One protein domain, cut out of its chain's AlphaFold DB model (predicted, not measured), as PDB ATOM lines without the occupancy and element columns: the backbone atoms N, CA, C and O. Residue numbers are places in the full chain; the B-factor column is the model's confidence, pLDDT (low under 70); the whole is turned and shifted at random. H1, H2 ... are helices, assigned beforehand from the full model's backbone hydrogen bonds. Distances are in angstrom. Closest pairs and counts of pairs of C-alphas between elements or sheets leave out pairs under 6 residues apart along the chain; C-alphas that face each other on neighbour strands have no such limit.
ATOM      1  N   HIS A 205     264.201 274.393 475.332       86.25
ATOM      2  CA  HIS A 205     264.820 275.075 474.201       86.25
ATOM      3  C   HIS A 205     266.144 275.700 474.647       86.25
ATOM      4  O   HIS A 205     266.296 276.044 475.825       86.25
ATOM      5  N   LEU A 206     267.124 275.758 473.743       83.19
ATOM      6  CA  LEU A 206     268.483 276.231 474.026       83.19
ATOM      7  C   LEU A 206     268.526 277.731 474.358       83.19
ATOM      8  O   LEU A 206     269.295 278.134 475.229       83.19
ATOM      9  N   ASP A 207     267.664 278.537 473.736       84.06
ATOM     10  CA  ASP A 207     267.481 279.968 474.022       84.06
ATOM     11  C   ASP A 207     267.277 280.245 475.526       84.06
ATOM     12  O   ASP A 207     267.831 281.197 476.082       84.06
ATOM     13  N   ARG A 208     266.559 279.356 476.223       86.94
ATOM     14  CA  ARG A 208     266.262 279.484 477.657       86.94
ATOM     15  C   ARG A 208     267.480 279.321 478.553       86.94
ATOM     16  O   ARG A 208     267.472 279.819 479.676       86.94
ATOM     17  N   ILE A 209     268.531 278.649 478.082       84.50
ATOM     18  CA  ILE A 209     269.733 278.397 478.889       84.50
ATOM     19  C   ILE A 209     270.453 279.705 479.201       84.50
ATOM     20  O   ILE A 209     270.962 279.869 480.309       84.50
ATOM     21  N   TYR A 210     270.444 280.663 478.273       80.44
ATOM     22  CA  TYR A 210     271.046 281.970 478.513       80.44
ATOM     23  C   TYR A 210     270.327 282.725 479.636       80.44
ATOM     24  O   TYR A 210     270.994 283.211 480.551       80.44
ATOM     25  N   ASP A 211     268.992 282.767 479.612       83.12
ATOM     26  CA  ASP A 211     268.198 283.417 480.663       83.12
ATOM     27  C   ASP A 211     268.401 282.731 482.009       83.12
ATOM     28  O   ASP A 211     268.715 283.390 482.994       83.12
ATOM     29  N   ASP A 212     268.294 281.401 482.036       84.31
ATOM     30  CA  ASP A 212     268.447 280.590 483.242       84.31
ATOM     31  C   ASP A 212     269.784 280.849 483.950       84.31
ATOM     32  O   ASP A 212     269.857 280.891 485.182       84.31
ATOM     33  N   VAL A 213     270.860 280.987 483.173       78.56
ATOM     34  CA  VAL A 213     272.213 281.180 483.698       78.56
ATOM     35  C   VAL A 213     272.410 282.627 484.154       78.56
ATOM     36  O   VAL A 213     272.991 282.852 485.218       78.56
ATOM     37  N   LEU A 214     271.883 283.611 483.419       79.06
ATOM     38  CA  LEU A 214     271.910 285.021 483.829       79.06
ATOM     39  C   LEU A 214     271.070 285.284 485.085       79.06
ATOM     40  O   LEU A 214     271.523 286.003 485.984       79.06
ATOM     41  N   ASP A 215     269.890 284.669 485.174       82.06
ATOM     42  CA  ASP A 215     269.006 284.712 486.338       82.06
ATOM     43  C   ASP A 215     269.702 284.105 487.560       82.06
ATOM     44  O   ASP A 215     269.746 284.719 488.631       82.06
ATOM     45  N   LYS A 216     270.345 282.941 487.396       76.81
ATOM     46  CA  LYS A 216     271.131 282.303 488.461       76.81
ATOM     47  C   LYS A 216     272.274 283.189 488.953       76.81
ATOM     48  O   LYS A 216     272.540 283.243 490.154       76.81
ATOM     49  N   LEU A 217     272.941 283.888 488.038       69.31
ATOM     50  CA  LEU A 217     274.023 284.813 488.360       69.31
ATOM     51  C   LEU A 217     273.522 286.142 488.946       69.31
ATOM     52  O   LEU A 217     274.352 286.916 489.414       69.31
ATOM     53  N   LYS A 218     272.202 286.401 488.958       72.44
ATOM     54  CA  LYS A 218     271.572 287.682 489.333       72.44
ATOM     55  C   LYS A 218     272.083 288.871 488.510       72.44
ATOM     56  O   LYS A 218     272.179 289.983 489.020       72.44
ATOM     57  N   ARG A 219     272.423 288.630 487.241       69.50
ATOM     58  CA  ARG A 219     273.029 289.627 486.334       69.50
ATOM     59  C   ARG A 219     272.204 289.908 485.087       69.50
ATOM     60  O   ARG A 219     272.694 290.494 484.129       69.50
ATOM     61  N   LYS A 220     270.934 289.514 485.105       68.62
ATOM     62  CA  LYS A 220     270.001 289.696 483.993       68.62
ATOM     63  C   LYS A 220     269.878 291.158 483.549       68.62
ATOM     64  O   LYS A 220     269.981 291.455 482.362       68.62
ATOM     65  N   ASN A 221     269.803 292.074 484.512       70.06
ATOM     66  CA  ASN A 221     269.669 293.510 484.263       70.06
ATOM     67  C   ASN A 221     270.866 294.109 483.496       70.06
ATOM     68  O   ASN A 221     270.707 295.104 482.800       70.06
ATOM     69  N   GLU A 222     272.054 293.493 483.556       71.38
ATOM     70  CA  GLU A 222     273.249 293.984 482.848       71.38
ATOM     71  C   GLU A 222     273.176 293.810 481.324       71.38
ATOM     72  O   GLU A 222     273.975 294.408 480.599       71.38
ATOM     73  N   ILE A 223     272.240 292.989 480.841       69.88
ATOM     74  CA  ILE A 223     271.974 292.775 479.416       69.88
ATOM     75  C   ILE A 223     270.577 293.304 479.070       69.88
ATOM     76  O   ILE A 223     270.446 294.056 478.102       69.88
ATOM     77  N   ASP A 224     269.569 293.013 479.898       65.69
ATOM     78  CA  ASP A 224     268.167 293.353 479.625       65.69
ATOM     79  C   ASP A 224     267.831 294.846 479.742       65.69
ATOM     80  O   ASP A 224     266.948 295.322 479.035       65.69
ATOM     81  N   GLU A 225     268.534 295.615 480.577       65.94
ATOM     82  CA  GLU A 225     268.241 297.045 480.782       65.94
ATOM     83  C   GLU A 225     269.157 297.969 479.958       65.94
ATOM     84  O   GLU A 225     269.209 299.180 480.169       65.94
ATOM     85  N   THR A 226     269.906 297.405 479.008       70.38
ATOM     86  CA  THR A 226     270.971 298.111 478.283       70.38
ATOM     87  C   THR A 226     270.718 298.172 476.775       70.38
ATOM     88  O   THR A 226     269.765 297.602 476.245       70.38
ATOM     89  N   THR A 227     271.625 298.823 476.042       78.25
ATOM     90  CA  THR A 227     271.650 298.849 474.568       78.25
ATOM     91  C   THR A 227     271.777 297.460 473.923       78.25
ATOM     92  O   THR A 227     271.603 297.336 472.709       78.25
ATOM     93  N   TYR A 228     272.067 296.417 474.708       77.56
ATOM     94  CA  TYR A 228     272.201 295.040 474.241       77.56
ATOM     95  C   TYR A 228     270.881 294.264 474.200       77.56
ATOM     96  O   TYR A 228     270.850 293.238 473.529       77.56
ATOM     97  N   HIS A 229     269.795 294.740 474.828       79.75
ATOM     98  CA  HIS A 229     268.541 293.982 474.968       79.75
ATOM     99  C   HIS A 229     267.990 293.455 473.631       79.75
ATOM    100  O   HIS A 229     267.747 292.259 473.479       79.75
ATOM    101  N   THR A 230     267.863 294.322 472.620       83.75
ATOM    102  CA  THR A 230     267.371 293.913 471.294       83.75
ATOM    103  C   THR A 230     268.299 292.895 470.631       83.75
ATOM    104  O   THR A 230     267.836 291.866 470.154       83.75
ATOM    105  N   LYS A 231     269.617 293.139 470.659       83.25
ATOM    106  CA  LYS A 231     270.609 292.237 470.051       83.25
ATOM    107  C   LYS A 231     270.646 290.878 470.741       83.25
ATOM    108  O   LYS A 231     270.812 289.864 470.079       83.25
ATOM    109  N   TYR A 232     270.500 290.867 472.061       83.12
ATOM    110  CA  TYR A 232     270.468 289.657 472.868       83.12
ATOM    111  C   TYR A 232     269.230 288.809 472.570       83.12
ATOM    112  O   TYR A 232     269.350 287.606 472.357       83.12
ATOM    113  N   ASN A 233     268.055 289.438 472.477       83.50
ATOM    114  CA  ASN A 233     266.828 288.743 472.094       83.50
ATOM    115  C   ASN A 233     266.891 288.209 470.658       83.50
ATOM    116  O   ASN A 233     266.455 287.088 470.407       83.50
ATOM    117  N   ASP A 234     267.456 288.980 469.727       84.44
ATOM    118  CA  ASP A 234     267.665 288.526 468.351       84.44
ATOM    119  C   ASP A 234     268.635 287.339 468.286       84.44
ATOM    120  O   ASP A 234     268.327 286.352 467.625       84.44
ATOM    121  N   PHE A 235     269.751 287.406 469.020       81.12
ATOM    122  CA  PHE A 235     270.737 286.328 469.126       81.12
ATOM    123  C   PHE A 235     270.126 285.044 469.700       81.12
ATOM    124  O   PHE A 235     270.340 283.958 469.173       81.12
ATOM    125  N   LYS A 236     269.322 285.149 470.762       84.38
ATOM    126  CA  LYS A 236     268.661 283.985 471.367       84.38
ATOM    127  C   LYS A 236     267.648 283.322 470.450       84.38
ATOM    128  O   LYS A 236     267.580 282.100 470.444       84.38
ATOM    129  N   ARG A 237     266.904 284.114 469.673       81.38
ATOM    130  CA  ARG A 237     265.877 283.609 468.754       81.38
ATOM    131  C   ARG A 237     266.444 282.637 467.718       81.38
ATOM    132  O   ARG A 237     265.725 281.762 467.250       81.38
ATOM    133  N   GLU A 238     267.733 282.739 467.387       79.50
ATOM    134  CA  GLU A 238     268.413 281.768 466.512       79.50
ATOM    135  C   GLU A 238     268.448 280.348 467.103       79.50
ATOM    136  O   GLU A 238     268.638 279.374 466.375       79.50
ATOM    137  N   TYR A 239     268.215 280.217 468.409       80.44
ATOM    138  CA  TYR A 239     268.238 278.963 469.148       80.44
ATOM    139  C   TYR A 239     266.848 278.443 469.552       80.44
ATOM    140  O   TYR A 239     266.763 277.399 470.207       80.44
ATOM    141  N   ASP A 240     265.761 279.105 469.145       80.38
ATOM    142  CA  ASP A 240     264.392 278.718 469.520       80.38
ATOM    143  C   ASP A 240     264.008 277.333 468.965       80.38
ATOM    144  O   ASP A 240     263.276 276.581 469.607       80.38
ATOM    145  N   ASP A 241     264.560 276.929 467.820       80.88
ATOM    146  CA  ASP A 241     264.282 275.620 467.206       80.88
ATOM    147  C   ASP A 241     265.103 274.467 467.824       80.88
ATOM    148  O   ASP A 241     264.860 273.285 467.556       80.88
ATOM    149  N   PHE A 242     266.067 274.778 468.698       81.50
ATOM    150  CA  PHE A 242     266.969 273.799 469.306       81.50
ATOM    151  C   PHE A 242     266.313 273.144 470.522       81.50
ATOM    152  O   PHE A 242     266.563 273.488 471.681       81.50
ATOM    153  N   THR A 243     265.450 272.176 470.231       86.94
ATOM    154  CA  THR A 243     264.651 271.452 471.222       86.94
ATOM    155  C   THR A 243     265.435 270.362 471.957       86.94
ATOM    156  O   THR A 243     266.266 269.653 471.385       86.94
ATOM    157  N   MET A 244     265.143 270.179 473.243       84.19
ATOM    158  CA  MET A 244     265.797 269.231 474.146       84.19
ATOM    159  C   MET A 244     264.803 268.591 475.114       84.19
ATOM    160  O   MET A 244     263.799 269.202 475.488       84.19
ATOM    161  N   ASN A 245     265.100 267.366 475.549       84.62
ATOM    162  CA  ASN A 245     264.467 266.803 476.747       84.62
ATOM    163  C   ASN A 245     265.163 267.304 478.023       84.62
ATOM    164  O   ASN A 245     266.214 267.944 477.966       84.62
ATOM    165  N   ASP A 246     264.585 266.995 479.183       84.31
ATOM    166  CA  ASP A 246     265.072 267.496 480.473       84.31
ATOM    167  C   ASP A 246     266.540 267.114 480.756       84.31
ATOM    168  O   ASP A 246     267.304 267.937 481.253       84.31
ATOM    169  N   LYS A 247     266.977 265.908 480.365       80.88
ATOM    170  CA  LYS A 247     268.363 265.454 480.579       80.88
ATOM    171  C   LYS A 247     269.362 266.200 479.707       80.88
ATOM    172  O   LYS A 247     270.408 266.630 480.187       80.88
ATOM    173  N   GLU A 248     269.044 266.340 478.423       82.81
ATOM    174  CA  GLU A 248     269.852 267.113 477.476       82.81
ATOM    175  C   GLU A 248     269.994 268.557 477.954       82.81
ATOM    176  O   GLU A 248     271.103 269.085 477.998       82.81
ATOM    177  N   TYR A 249     268.886 269.158 478.389       86.62
ATOM    178  CA  TYR A 249     268.869 270.513 478.922       86.62
ATOM    179  C   TYR A 249     269.776 270.660 480.147       86.62
ATOM    180  O   TYR A 249     270.590 271.581 480.204       86.62
ATOM    181  N   ASP A 250     269.696 269.729 481.099       82.81
ATOM    182  CA  ASP A 250     270.538 269.743 482.297       82.81
ATOM    183  C   ASP A 250     272.029 269.586 481.968       82.81
ATOM    184  O   ASP A 250     272.869 270.236 482.596       82.81
ATOM    185  N   MET A 251     272.375 268.766 480.967       77.12
ATOM    186  CA  MET A 251     273.751 268.649 480.472       77.12
ATOM    187  C   MET A 251     274.242 269.958 479.857       77.12
ATOM    188  O   MET A 251     275.285 270.465 480.266       77.12
ATOM    189  N   VAL A 252     273.493 270.543 478.917       83.88
ATOM    190  CA  VAL A 252     273.892 271.808 478.281       83.88
ATOM    191  C   VAL A 252     274.018 272.914 479.324       83.88
ATOM    192  O   VAL A 252     275.026 273.618 479.349       83.88
ATOM    193  N   LYS A 253     273.049 273.024 480.238       85.69
ATOM    194  CA  LYS A 253     273.061 274.019 481.312       85.69
ATOM    195  C   LYS A 253     274.287 273.871 482.204       85.69
ATOM    196  O   LYS A 253     274.983 274.853 482.436       85.69
ATOM    197  N   LYS A 254     274.602 272.658 482.671       78.56
ATOM    198  CA  LYS A 254     275.803 272.418 483.483       78.56
ATOM    199  C   LYS A 254     277.083 272.742 482.711       78.56
ATOM    200  O   LYS A 254     277.961 273.379 483.279       78.56
ATOM    201  N   LEU A 255     277.200 272.304 481.450       76.31
ATOM    202  CA  LEU A 255     278.392 272.534 480.617       76.31
ATOM    203  C   LEU A 255     278.623 274.038 480.456       76.31
ATOM    204  O   LEU A 255     279.721 274.539 480.682       76.31
ATOM    205  N   PHE A 256     277.555 274.751 480.113       79.62
ATOM    206  CA  PHE A 256     277.585 276.188 479.933       79.62
ATOM    207  C   PHE A 256     277.935 276.911 481.236       79.62
ATOM    208  O   PHE A 256     278.835 277.741 481.241       79.62
ATOM    209  N   GLU A 257     277.287 276.571 482.355       77.94
ATOM    210  CA  GLU A 257     277.600 277.172 483.652       77.94
ATOM    211  C   GLU A 257     279.079 276.998 484.013       77.94
ATOM    212  O   GLU A 257     279.737 277.987 484.326       77.94
ATOM    213  N   GLU A 258     279.619 275.776 483.948       72.50
ATOM    214  CA  GLU A 258     281.023 275.482 484.283       72.50
ATOM    215  C   GLU A 258     282.019 276.328 483.486       72.50
ATOM    216  O   GLU A 258     283.002 276.811 484.051       72.50
ATOM    217  N   CYS A 259     281.736 276.595 482.207       70.50
ATOM    218  CA  CYS A 259     282.576 277.458 481.381       70.50
ATOM    219  C   CYS A 259     282.700 278.892 481.908       70.50
ATOM    220  O   CYS A 259     283.693 279.559 481.620       70.50
ATOM    221  N   PHE A 260     281.742 279.358 482.713       72.38
ATOM    222  CA  PHE A 260     281.695 280.744 483.178       72.38
ATOM    223  C   PHE A 260     281.540 280.904 484.696       72.38
ATOM    224  O   PHE A 260     281.366 282.028 485.180       72.38
ATOM    225  N   LYS A 261     281.650 279.813 485.468       68.06
ATOM    226  CA  LYS A 261     281.486 279.791 486.935       68.06
ATOM    227  C   LYS A 261     282.449 280.708 487.695       68.06
ATOM    228  O   LYS A 261     282.124 281.114 488.806       68.06
ATOM    229  N   ASN A 262     283.588 281.076 487.105       53.47
ATOM    230  CA  ASN A 262     284.683 281.726 487.831       53.47
ATOM    231  C   ASN A 262     284.910 283.212 487.524       53.47
ATOM    232  O   ASN A 262     285.769 283.814 488.150       53.47
ATOM    233  N   GLY A 263     284.149 283.860 486.640       49.22
ATOM    234  CA  GLY A 263     284.450 285.241 486.224       49.22
ATOM    235  C   GLY A 263     284.125 286.369 487.219       49.22
ATOM    236  O   GLY A 263     283.998 287.511 486.793       49.22
ATOM    237  N   ALA A 264     283.926 286.076 488.507       43.88
ATOM    238  CA  ALA A 264     283.546 287.064 489.529       43.88
ATOM    239  C   ALA A 264     284.456 287.060 490.777       43.88
ATOM    240  O   ALA A 264     284.155 287.743 491.753       43.88
ATOM    241  N   GLY A 265     285.548 286.285 490.770       45.91
ATOM    242  CA  GLY A 265     286.528 286.248 491.859       45.91
ATOM    243  C   GLY A 265     287.771 287.072 491.535       45.91
ATOM    244  O   GLY A 265     288.387 286.872 490.483       45.91
ATOM    245  N   GLU A 266     288.147 287.972 492.444       38.97
ATOM    246  CA  GLU A 266     289.375 288.773 492.387       38.97
ATOM    247  C   GLU A 266     290.594 287.835 492.225       38.97
ATOM    248  O   GLU A 266     290.870 287.006 493.091       38.97
ATOM    249  N   GLY A 267     291.274 287.898 491.071       49.03
ATOM    250  CA  GLY A 267     292.424 287.040 490.735       49.03
ATOM    251  C   GLY A 267     292.146 285.838 489.817       49.03
ATOM    252  O   GLY A 267     293.056 285.050 489.560       49.03
ATOM    253  N   SER A 268     290.927 285.676 489.295       46.88
ATOM    254  CA  SER A 268     290.615 284.636 488.305       46.88
ATOM    255  C   SER A 268     290.893 285.112 486.868       46.88
ATOM    256  O   SER A 268     290.375 286.128 486.420       46.88
ATOM    257  N   ASN A 269     291.694 284.360 486.103       47.62
ATOM    258  CA  ASN A 269     291.957 284.629 484.674       47.62
ATOM    259  C   ASN A 269     290.785 284.210 483.756       47.62
ATOM    260  O   ASN A 269     290.955 284.063 482.548       47.62
ATOM    261  N   THR A 270     289.614 283.922 484.324       48.34
ATOM    262  CA  THR A 270     288.447 283.405 483.602       48.34
ATOM    263  C   THR A 270     287.534 284.542 483.181       48.34
ATOM    264  O   THR A 270     287.057 285.297 484.026       48.34
ATOM    265  N   THR A 271     287.263 284.649 481.880       60.19
ATOM    266  CA  THR A 271     286.389 285.688 481.332       60.19
ATOM    267  C   THR A 271     284.978 285.569 481.906       60.19
ATOM    268  O   THR A 271     284.355 284.507 481.902       60.19
ATOM    269  N   CYS A 272     284.472 286.685 482.416       71.00
ATOM    270  CA  CYS A 272     283.113 286.829 482.901       71.00
ATOM    271  C   CYS A 272     282.088 286.541 481.786       71.00
ATOM    272  O   CYS A 272     282.222 287.063 480.681       71.00
ATOM    273  N   LEU A 273     281.043 285.747 482.081       77.19
ATOM    274  CA  LEU A 273     279.968 285.430 481.121       77.19
ATOM    275  C   LEU A 273     279.407 286.684 480.441       77.19
ATOM    276  O   LEU A 273     279.183 286.684 479.237       77.19
ATOM    277  N   ILE A 274     279.186 287.750 481.213       76.38
ATOM    278  CA  ILE A 274     278.633 289.004 480.697       76.38
ATOM    279  C   ILE A 274     279.569 289.621 479.658       76.38
ATOM    280  O   ILE A 274     279.096 290.088 478.628       76.38
ATOM    281  N   ASP A 275     280.881 289.577 479.880       78.81
ATOM    282  CA  ASP A 275     281.857 290.136 478.942       78.81
ATOM    283  C   ASP A 275     281.945 289.296 477.665       78.81
ATOM    284  O   ASP A 275     282.018 289.845 476.567       78.81
ATOM    285  N   VAL A 276     281.864 287.966 477.791       81.31
ATOM    286  CA  VAL A 276     281.782 287.049 476.642       81.31
ATOM    287  C   VAL A 276     280.523 287.318 475.824       81.31
ATOM    288  O   VAL A 276     280.605 287.445 474.604       81.31
ATOM    289  N   LEU A 277     279.368 287.449 476.482       80.44
ATOM    290  CA  LEU A 277     278.106 287.739 475.810       80.44
ATOM    291  C   LEU A 277     278.142 289.114 475.141       80.44
ATOM    292  O   LEU A 277     277.845 289.205 473.957       80.44
ATOM    293  N   LYS A 278     278.585 290.170 475.835       83.12
ATOM    294  CA  LYS A 278     278.750 291.507 475.233       83.12
ATOM    295  C   LYS A 278     279.642 291.452 473.998       83.12
ATOM    296  O   LYS A 278     279.261 291.969 472.952       83.12
ATOM    297  N   LYS A 279     280.772 290.744 474.076       82.25
ATOM    298  CA  LYS A 279     281.678 290.561 472.939       82.25
ATOM    299  C   LYS A 279     281.016 289.814 471.778       82.25
ATOM    300  O   LYS A 279     281.183 290.225 470.635       82.25
ATOM    301  N   ALA A 280     280.229 288.772 472.051       83.19
ATOM    302  CA  ALA A 280     279.454 288.062 471.028       83.19
ATOM    303  C   ALA A 280     278.377 288.937 470.375       83.19
ATOM    304  O   ALA A 280     278.114 288.782 469.190       83.19
ATOM    305  N   LEU A 281     277.804 289.897 471.102       83.31
ATOM    306  CA  LEU A 281     276.804 290.828 470.566       83.31
ATOM    307  C   LEU A 281     277.409 292.012 469.782       83.31
ATOM    308  O   LEU A 281     276.679 292.770 469.128       83.31
ATOM    309  N   GLU A 282     278.724 292.220 469.856       84.56
ATOM    310  CA  GLU A 282     279.424 293.343 469.217       84.56
ATOM    311  C   GLU A 282     280.326 292.921 468.059       84.56
ATOM    312  O   GLU A 282     280.357 293.595 467.028       84.56
ATOM    313  N   ASP A 283     281.045 291.810 468.210       82.56
ATOM    314  CA  ASP A 283     282.010 291.310 467.238       82.56
ATOM    315  C   ASP A 283     281.458 290.074 466.525       82.56
ATOM    316  O   ASP A 283     281.424 288.981 467.084       82.56
ATOM    317  N   LYS A 284     281.108 290.224 465.242       82.81
ATOM    318  CA  LYS A 284     280.585 289.134 464.398       82.81
ATOM    319  C   LYS A 284     281.542 287.946 464.249       82.81
ATOM    320  O   LYS A 284     281.100 286.813 464.066       82.81
ATOM    321  N   THR A 285     282.853 288.178 464.290       81.88
ATOM    322  CA  THR A 285     283.847 287.099 464.192       81.88
ATOM    323  C   THR A 285     283.856 286.284 465.475       81.88
ATOM    324  O   THR A 285     283.909 285.052 465.437       81.88
ATOM    325  N   PHE A 286     283.786 286.969 466.615       80.69
ATOM    326  CA  PHE A 286     283.656 286.323 467.912       80.69
ATOM    327  C   PHE A 286     282.290 285.643 468.069       80.69
ATOM    328  O   PHE A 286     282.245 284.508 468.534       80.69
ATOM    329  N   GLN A 287     281.212 286.275 467.600       80.25
ATOM    330  CA  GLN A 287     279.858 285.724 467.578       80.25
ATOM    331  C   GLN A 287     279.841 284.338 466.928       80.25
ATOM    332  O   GLN A 287     279.435 283.373 467.560       80.25
ATOM    333  N   LYS A 288     280.416 284.198 465.727       76.56
ATOM    334  CA  LYS A 288     280.486 282.909 465.023       76.56
ATOM    335  C   LYS A 288     281.283 281.843 465.784       76.56
ATOM    336  O   LYS A 288     280.945 280.660 465.761       76.56
ATOM    337  N   LYS A 289     282.368 282.233 466.464       74.94
ATOM    338  CA  LYS A 289     283.141 281.314 467.321       74.94
ATOM    339  C   LYS A 289     282.311 280.866 468.526       74.94
ATOM    340  O   LYS A 289     282.335 279.688 468.878       74.94
ATOM    341  N   PHE A 290     281.562 281.789 469.121       79.06
ATOM    342  CA  PHE A 290     280.668 281.519 470.239       79.06
ATOM    343  C   PHE A 290     279.476 280.638 469.827       79.06
ATOM    344  O   PHE A 290     279.150 279.689 470.533       79.06
ATOM    345  N   GLU A 291     278.894 280.855 468.647       78.00
ATOM    346  CA  GLU A 291     277.852 279.994 468.072       78.00
ATOM    347  C   GLU A 291     278.348 278.560 467.872       78.00
ATOM    348  O   GLU A 291     277.696 277.607 468.295       78.00
ATOM    349  N   ASN A 292     279.540 278.390 467.289       76.75
ATOM    350  CA  ASN A 292     280.155 277.071 467.122       76.75
ATOM    351  C   ASN A 292     280.386 276.367 468.463       76.75
ATOM    352  O   ASN A 292     280.164 275.162 468.581       76.75
ATOM    353  N   PHE A 293     280.808 277.118 469.480       79.81
ATOM    354  CA  PHE A 293     280.944 276.607 470.838       79.81
ATOM    355  C   PHE A 293     279.601 276.111 471.399       79.81
ATOM    356  O   PHE A 293     279.523 274.981 471.886       79.81
ATOM    357  N   MET A 294     278.535 276.902 471.266       81.56
ATOM    358  CA  MET A 294     277.190 276.532 471.725       81.56
ATOM    359  C   MET A 294     276.636 275.313 470.986       81.56
ATOM    360  O   MET A 294     276.115 274.392 471.616       81.56
ATOM    361  N   ASN A 295     276.839 275.251 469.669       78.31
ATOM    362  CA  ASN A 295     276.479 274.096 468.848       78.31
ATOM    363  C   ASN A 295     277.256 272.838 469.258       78.31
ATOM    364  O   ASN A 295     276.698 271.739 469.251       78.31
ATOM    365  N   GLY A 296     278.522 272.988 469.658       73.75
ATOM    366  CA  GLY A 296     279.339 271.904 470.199       73.75
ATOM    367  C   GLY A 296     278.772 271.343 471.504       73.75
ATOM    368  O   GLY A 296     278.590 270.131 471.624       73.75
ATOM    369  N   ILE A 297     278.422 272.217 472.455       77.19
ATOM    370  CA  ILE A 297     277.786 271.826 473.723       77.19
ATOM    371  C   ILE A 297     276.450 271.115 473.467       77.19
ATOM    372  O   ILE A 297     276.194 270.047 474.026       77.19
ATOM    373  N   TYR A 298     275.610 271.682 472.602       78.06
ATOM    374  CA  TYR A 298     274.314 271.106 472.251       78.06
ATOM    375  C   TYR A 298     274.452 269.715 471.615       78.06
ATOM    376  O   TYR A 298     273.817 268.753 472.053       78.06
ATOM    377  N   SER A 299     275.335 269.581 470.621       75.94
ATOM    378  CA  SER A 299     275.581 268.311 469.925       75.94
ATOM    379  C   SER A 299     276.129 267.243 470.871       75.94
ATOM    380  O   SER A 299     275.740 266.076 470.786       75.94
ATOM    381  N   PHE A 300     276.993 267.639 471.810       74.38
ATOM    382  CA  PHE A 300     277.489 266.752 472.855       74.38
ATOM    383  C   PHE A 300     276.343 266.216 473.721       74.38
ATOM    384  O   PHE A 300     276.219 265.002 473.891       74.38
ATOM    385  N   ALA A 301     275.471 267.095 474.220       76.31
ATOM    386  CA  ALA A 301     274.340 266.685 475.047       76.31
ATOM    387  C   ALA A 301     273.396 265.731 474.298       76.31
ATOM    388  O   ALA A 301     272.987 264.713 474.858       76.31
ATOM    389  N   LYS A 302     273.124 265.994 473.011       77.25
ATOM    390  CA  LYS A 302     272.333 265.101 472.148       77.25
ATOM    391  C   LYS A 302     272.961 263.718 472.008       77.25
ATOM    392  O   LYS A 302     272.282 262.710 472.203       77.25
ATOM    393  N   ARG A 303     274.260 263.651 471.702       72.19
ATOM    394  CA  ARG A 303     274.971 262.380 471.495       72.19
ATOM    395  C   ARG A 303     275.076 261.560 472.777       72.19
ATOM    396  O   ARG A 303     275.028 260.337 472.720       72.19
ATOM    397  N   HIS A 304     275.209 262.224 473.923       67.56
ATOM    398  CA  HIS A 304     275.494 261.587 475.207       67.56
ATOM    399  C   HIS A 304     274.296 261.533 476.167       67.56
ATOM    400  O   HIS A 304     274.469 261.253 477.351       67.56
ATOM    401  N   ASN A 305     273.067 261.687 475.665       70.25
ATOM    402  CA  ASN A 305     271.838 261.596 476.467       70.25
ATOM    403  C   ASN A 305     271.584 260.212 477.111       70.25
ATOM    404  O   ASN A 305     270.771 260.051 478.019       70.25
ATOM    405  N   TYR A 306     272.325 259.182 476.701       67.06
ATOM    406  CA  TYR A 306     272.313 257.879 477.370       67.06
ATOM    407  C   TYR A 306     273.079 257.872 478.708       67.06
ATOM    408  O   TYR A 306     272.981 256.904 479.468       67.06
ATOM    409  N   LEU A 307     273.867 258.912 479.009       65.56
ATOM    410  CA  LEU A 307     274.571 259.017 480.282       65.56
ATOM    411  C   LEU A 307     273.556 259.194 481.419       65.56
ATOM    412  O   LEU A 307     272.669 260.039 481.375       65.56
ATOM    413  N   ASN A 308     273.680 258.367 482.454       57.66
ATOM    414  CA  ASN A 308     272.832 258.474 483.637       57.66
ATOM    415  C   ASN A 308     273.309 259.630 484.537       57.66
ATOM    416  O   ASN A 308     274.505 259.934 484.563       57.66
ATOM    417  N   ASP A 309     272.416 260.206 485.340       59.62
ATOM    418  CA  ASP A 309     272.653 261.423 486.135       59.62
ATOM    419  C   ASP A 309     273.891 261.320 487.037       59.62
ATOM    420  O   ASP A 309     274.603 262.299 487.247       59.62
ATOM    421  N   LYS A 310     274.206 260.108 487.520       57.22
ATOM    422  CA  LYS A 310     275.411 259.810 488.315       57.22
ATOM    423  C   LYS A 310     276.722 259.967 487.538       57.22
ATOM    424  O   LYS A 310     277.727 260.325 488.134       57.22
ATOM    425  N   ARG A 311     276.731 259.682 486.229       55.09
ATOM    426  CA  ARG A 311     277.900 259.880 485.352       55.09
ATOM    427  C   ARG A 311     278.016 261.330 484.888       55.09
ATOM    428  O   ARG A 311     279.125 261.834 484.809       55.09
ATOM    429  N   ILE A 312     276.885 262.001 484.656       53.62
ATOM    430  CA  ILE A 312     276.829 263.443 484.346       53.62
ATOM    431  C   ILE A 312     277.257 264.283 485.562       53.62
ATOM    432  O   ILE A 312     277.848 265.344 485.412       53.62
ATOM    433  N   SER A 313     276.980 263.805 486.776       51.28
ATOM    434  CA  SER A 313     277.365 264.465 488.033       51.28
ATOM    435  C   SER A 313     278.730 264.015 488.562       51.28
ATOM    436  O   SER A 313     279.091 264.370 489.679       51.28
ATOM    437  N   ASN A 314     279.486 263.220 487.793       56.59
ATOM    438  CA  ASN A 314     280.860 262.892 488.150       56.59
ATOM    439  C   ASN A 314     281.758 264.082 487.784       56.59
ATOM    440  O   ASN A 314     282.309 264.145 486.681       56.59
ATOM    441  N   GLU A 315     281.825 265.038 488.713       53.91
ATOM    442  CA  GLU A 315     282.484 266.337 488.558       53.91
ATOM    443  C   GLU A 315     283.885 266.215 487.952       53.91
ATOM    444  O   GLU A 315     284.209 266.970 487.050       53.91
ATOM    445  N   GLU A 316     284.704 265.233 488.338       54.12
ATOM    446  CA  GLU A 316     286.081 265.120 487.830       54.12
ATOM    447  C   GLU A 316     286.176 264.858 486.318       54.12
ATOM    448  O   GLU A 316     286.932 265.535 485.620       54.12
ATOM    449  N   GLN A 317     285.420 263.891 485.788       50.34
ATOM    450  CA  GLN A 317     285.507 263.519 484.365       50.34
ATOM    451  C   GLN A 317     284.851 264.569 483.468       50.34
ATOM    452  O   GLN A 317     285.333 264.868 482.374       50.34
ATOM    453  N   TYR A 318     283.766 265.155 483.964       52.34
ATOM    454  CA  TYR A 318     283.034 266.208 483.286       52.34
ATOM    455  C   TYR A 318     283.821 267.526 483.263       52.34
ATOM    456  O   TYR A 318     283.966 268.145 482.209       52.34
ATOM    457  N   ASN A 319     284.440 267.896 484.388       52.81
ATOM    458  CA  ASN A 319     285.305 269.069 484.481       52.81
ATOM    459  C   ASN A 319     286.588 268.901 483.664       52.81
ATOM    460  O   ASN A 319     287.071 269.879 483.104       52.81
ATOM    461  N   ALA A 320     287.131 267.685 483.534       54.00
ATOM    462  CA  ALA A 320     288.274 267.424 482.657       54.00
ATOM    463  C   ALA A 320     287.930 267.643 481.173       54.00
ATOM    464  O   ALA A 320     288.694 268.288 480.452       54.00
ATOM    465  N   LEU A 321     286.763 267.166 480.725       51.84
ATOM    466  CA  LEU A 321     286.267 267.408 479.367       51.84
ATOM    467  C   LEU A 321     286.051 268.907 479.113       51.84
ATOM    468  O   LEU A 321     286.543 269.448 478.124       51.84
ATOM    469  N   LEU A 322     285.375 269.586 480.039       51.91
ATOM    470  CA  LEU A 322     285.128 271.025 479.974       51.91
ATOM    471  C   LEU A 322     286.413 271.844 479.963       51.91
ATOM    472  O   LEU A 322     286.544 272.766 479.166       51.91
ATOM    473  N   LYS A 323     287.393 271.488 480.798       51.59
ATOM    474  CA  LYS A 323     288.693 272.163 480.861       51.59
ATOM    475  C   LYS A 323     289.446 272.071 479.535       51.59
ATOM    476  O   LYS A 323     290.081 273.045 479.135       51.59
ATOM    477  N   ASN A 324     289.335 270.950 478.826       49.38
ATOM    478  CA  ASN A 324     289.927 270.795 477.497       49.38
ATOM    479  C   ASN A 324     289.228 271.684 476.456       49.38
ATOM    480  O   ASN A 324     289.905 272.356 475.680       49.38
ATOM    481  N   VAL A 325     287.893 271.763 476.488       48.06
ATOM    482  CA  VAL A 325     287.112 272.646 475.600       48.06
ATOM    483  C   VAL A 325     287.382 274.129 475.897       48.06
ATOM    484  O   VAL A 325     287.599 274.912 474.978       48.06
ATOM    485  N   LEU A 326     287.453 274.525 477.170       49.72
ATOM    486  CA  LEU A 326     287.787 275.890 477.600       49.72
ATOM    487  C   LEU A 326     289.209 276.302 477.213       49.72
ATOM    488  O   LEU A 326     289.430 277.432 476.786       49.72
ATOM    489  N   THR A 327     290.176 275.390 477.338       46.91
ATOM    490  CA  THR A 327     291.562 275.649 476.918       46.91
ATOM    491  C   THR A 327     291.632 275.922 475.415       46.91
ATOM    492  O   THR A 327     292.365 276.816 475.001       46.91
ATOM    493  N   LEU A 328     290.817 275.222 474.616       42.94
ATOM    494  CA  LEU A 328     290.700 275.435 473.173       42.94
ATOM    495  C   LEU A 328     290.069 276.795 472.819       42.94
ATOM    496  O   LEU A 328     290.471 277.420 471.845       42.94
ATOM    497  N   LEU A 329     289.111 277.284 473.613       42.69
ATOM    498  CA  LEU A 329     288.489 278.601 473.399       42.69
ATOM    499  C   LEU A 329     289.407 279.762 473.793       42.69
ATOM    500  O   LEU A 329     289.343 280.822 473.180       42.69
ATOM    501  N   ASN A 330     290.264 279.555 474.797       36.84
ATOM    502  CA  ASN A 330     291.193 280.566 475.305       36.84
ATOM    503  C   ASN A 330     292.510 280.662 474.515       36.84
ATOM    504  O   ASN A 330     293.298 281.567 474.772       36.84
ATOM    505  N   THR A 331     292.782 279.738 473.587       34.91
ATOM    506  CA  THR A 331     293.994 279.754 472.742       34.91
ATOM    507  C   THR A 331     293.819 280.515 471.422       34.91
ATOM    508  O   THR A 331     294.733 280.498 470.598       34.91
TER     509      THR A 331
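This is residues 205 to 331 of the 332 residues of the protein "MSP7-like protein, putative" of Plasmodium malariae (UniProt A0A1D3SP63). What shape does the domain have? It is a rounded cluster of crossed helices with H4 as its core: H1, H6 and H8 each pack on H4 at a steep tilt. At one end of the cluster H5 makes a corner with the long H6, and H2 and H3 gather beside H5, while the short H7 lies at the other end. What is it built of? The printed part has 127 residues with eight named helices, H1 to H8 in chain order, and no named strand, and its class is all helix. How tightly is it folded? It is compact, with a radius of gyration of the C-alphas of 14.4 A and spans of 41 by 38 by 28 A.

Where do the first helices lie? H1 is residues 207 to 216, beginning at C-alpha 207, (267.481, 279.968, 474.022). H2 is residues 221 to 224, H3 residues 229 to 237, and H4 residues 246 to 260, 21.4 A long. Where do the others lie? H5 is residues 273 to 282, H6 residues 284 to 303, 28.2 A long, and H7 residues 309 to 312. H8, residues 315 to 330, is 21.3 A long and ends at C-alpha 330, (291.193, 280.566, 475.305).

What touches the hub, H4? H1 touches it at a steep tilt of 56 degrees, the same way, closest at the C-alphas of Ile 209 and Lys 253, 6.0 A apart. H6, with residues 297 to 302 alone, touches it at a steep tilt of 41 degrees, opposite ways, closest at the C-alphas of Glu 248 and Ala 301, 5.1 A apart. H8 touches it at a steep tilt of 56 degrees, the same way, closest at the C-alphas of Cys 259 and Leu 326, 6.6 A apart. How do H3, H5 and H6 meet? H5 and H6 touch only at the corner, closest at the C-alphas of Ala 280 and Gln 287, 4.2 A apart. H3 and H5 only just touch, with 3 pairs of C-alphas within 8 A, closest at Lys 231 and Leu 281, 6.4 A. What do the backbones show? In H3, H5, H6 and H8 every O i to N i+4 pair is within hydrogen-bond range, in H1 5 of 6 and in H4 10 of 11; H2 and H7 are too short for such a pair.

How far does it reach? The two C-alphas farthest apart, of Thr 227 and Lys 310, are 41.6 A apart. Are there cuts or long links? The printed part has no cut, and the link from H4 to H5, 12 residues, is long. Where is confidence low? The mean pLDDT of the printed part is 70.8, and 44 residues are under 70, among them residues 261 to 271 and 306 to 331.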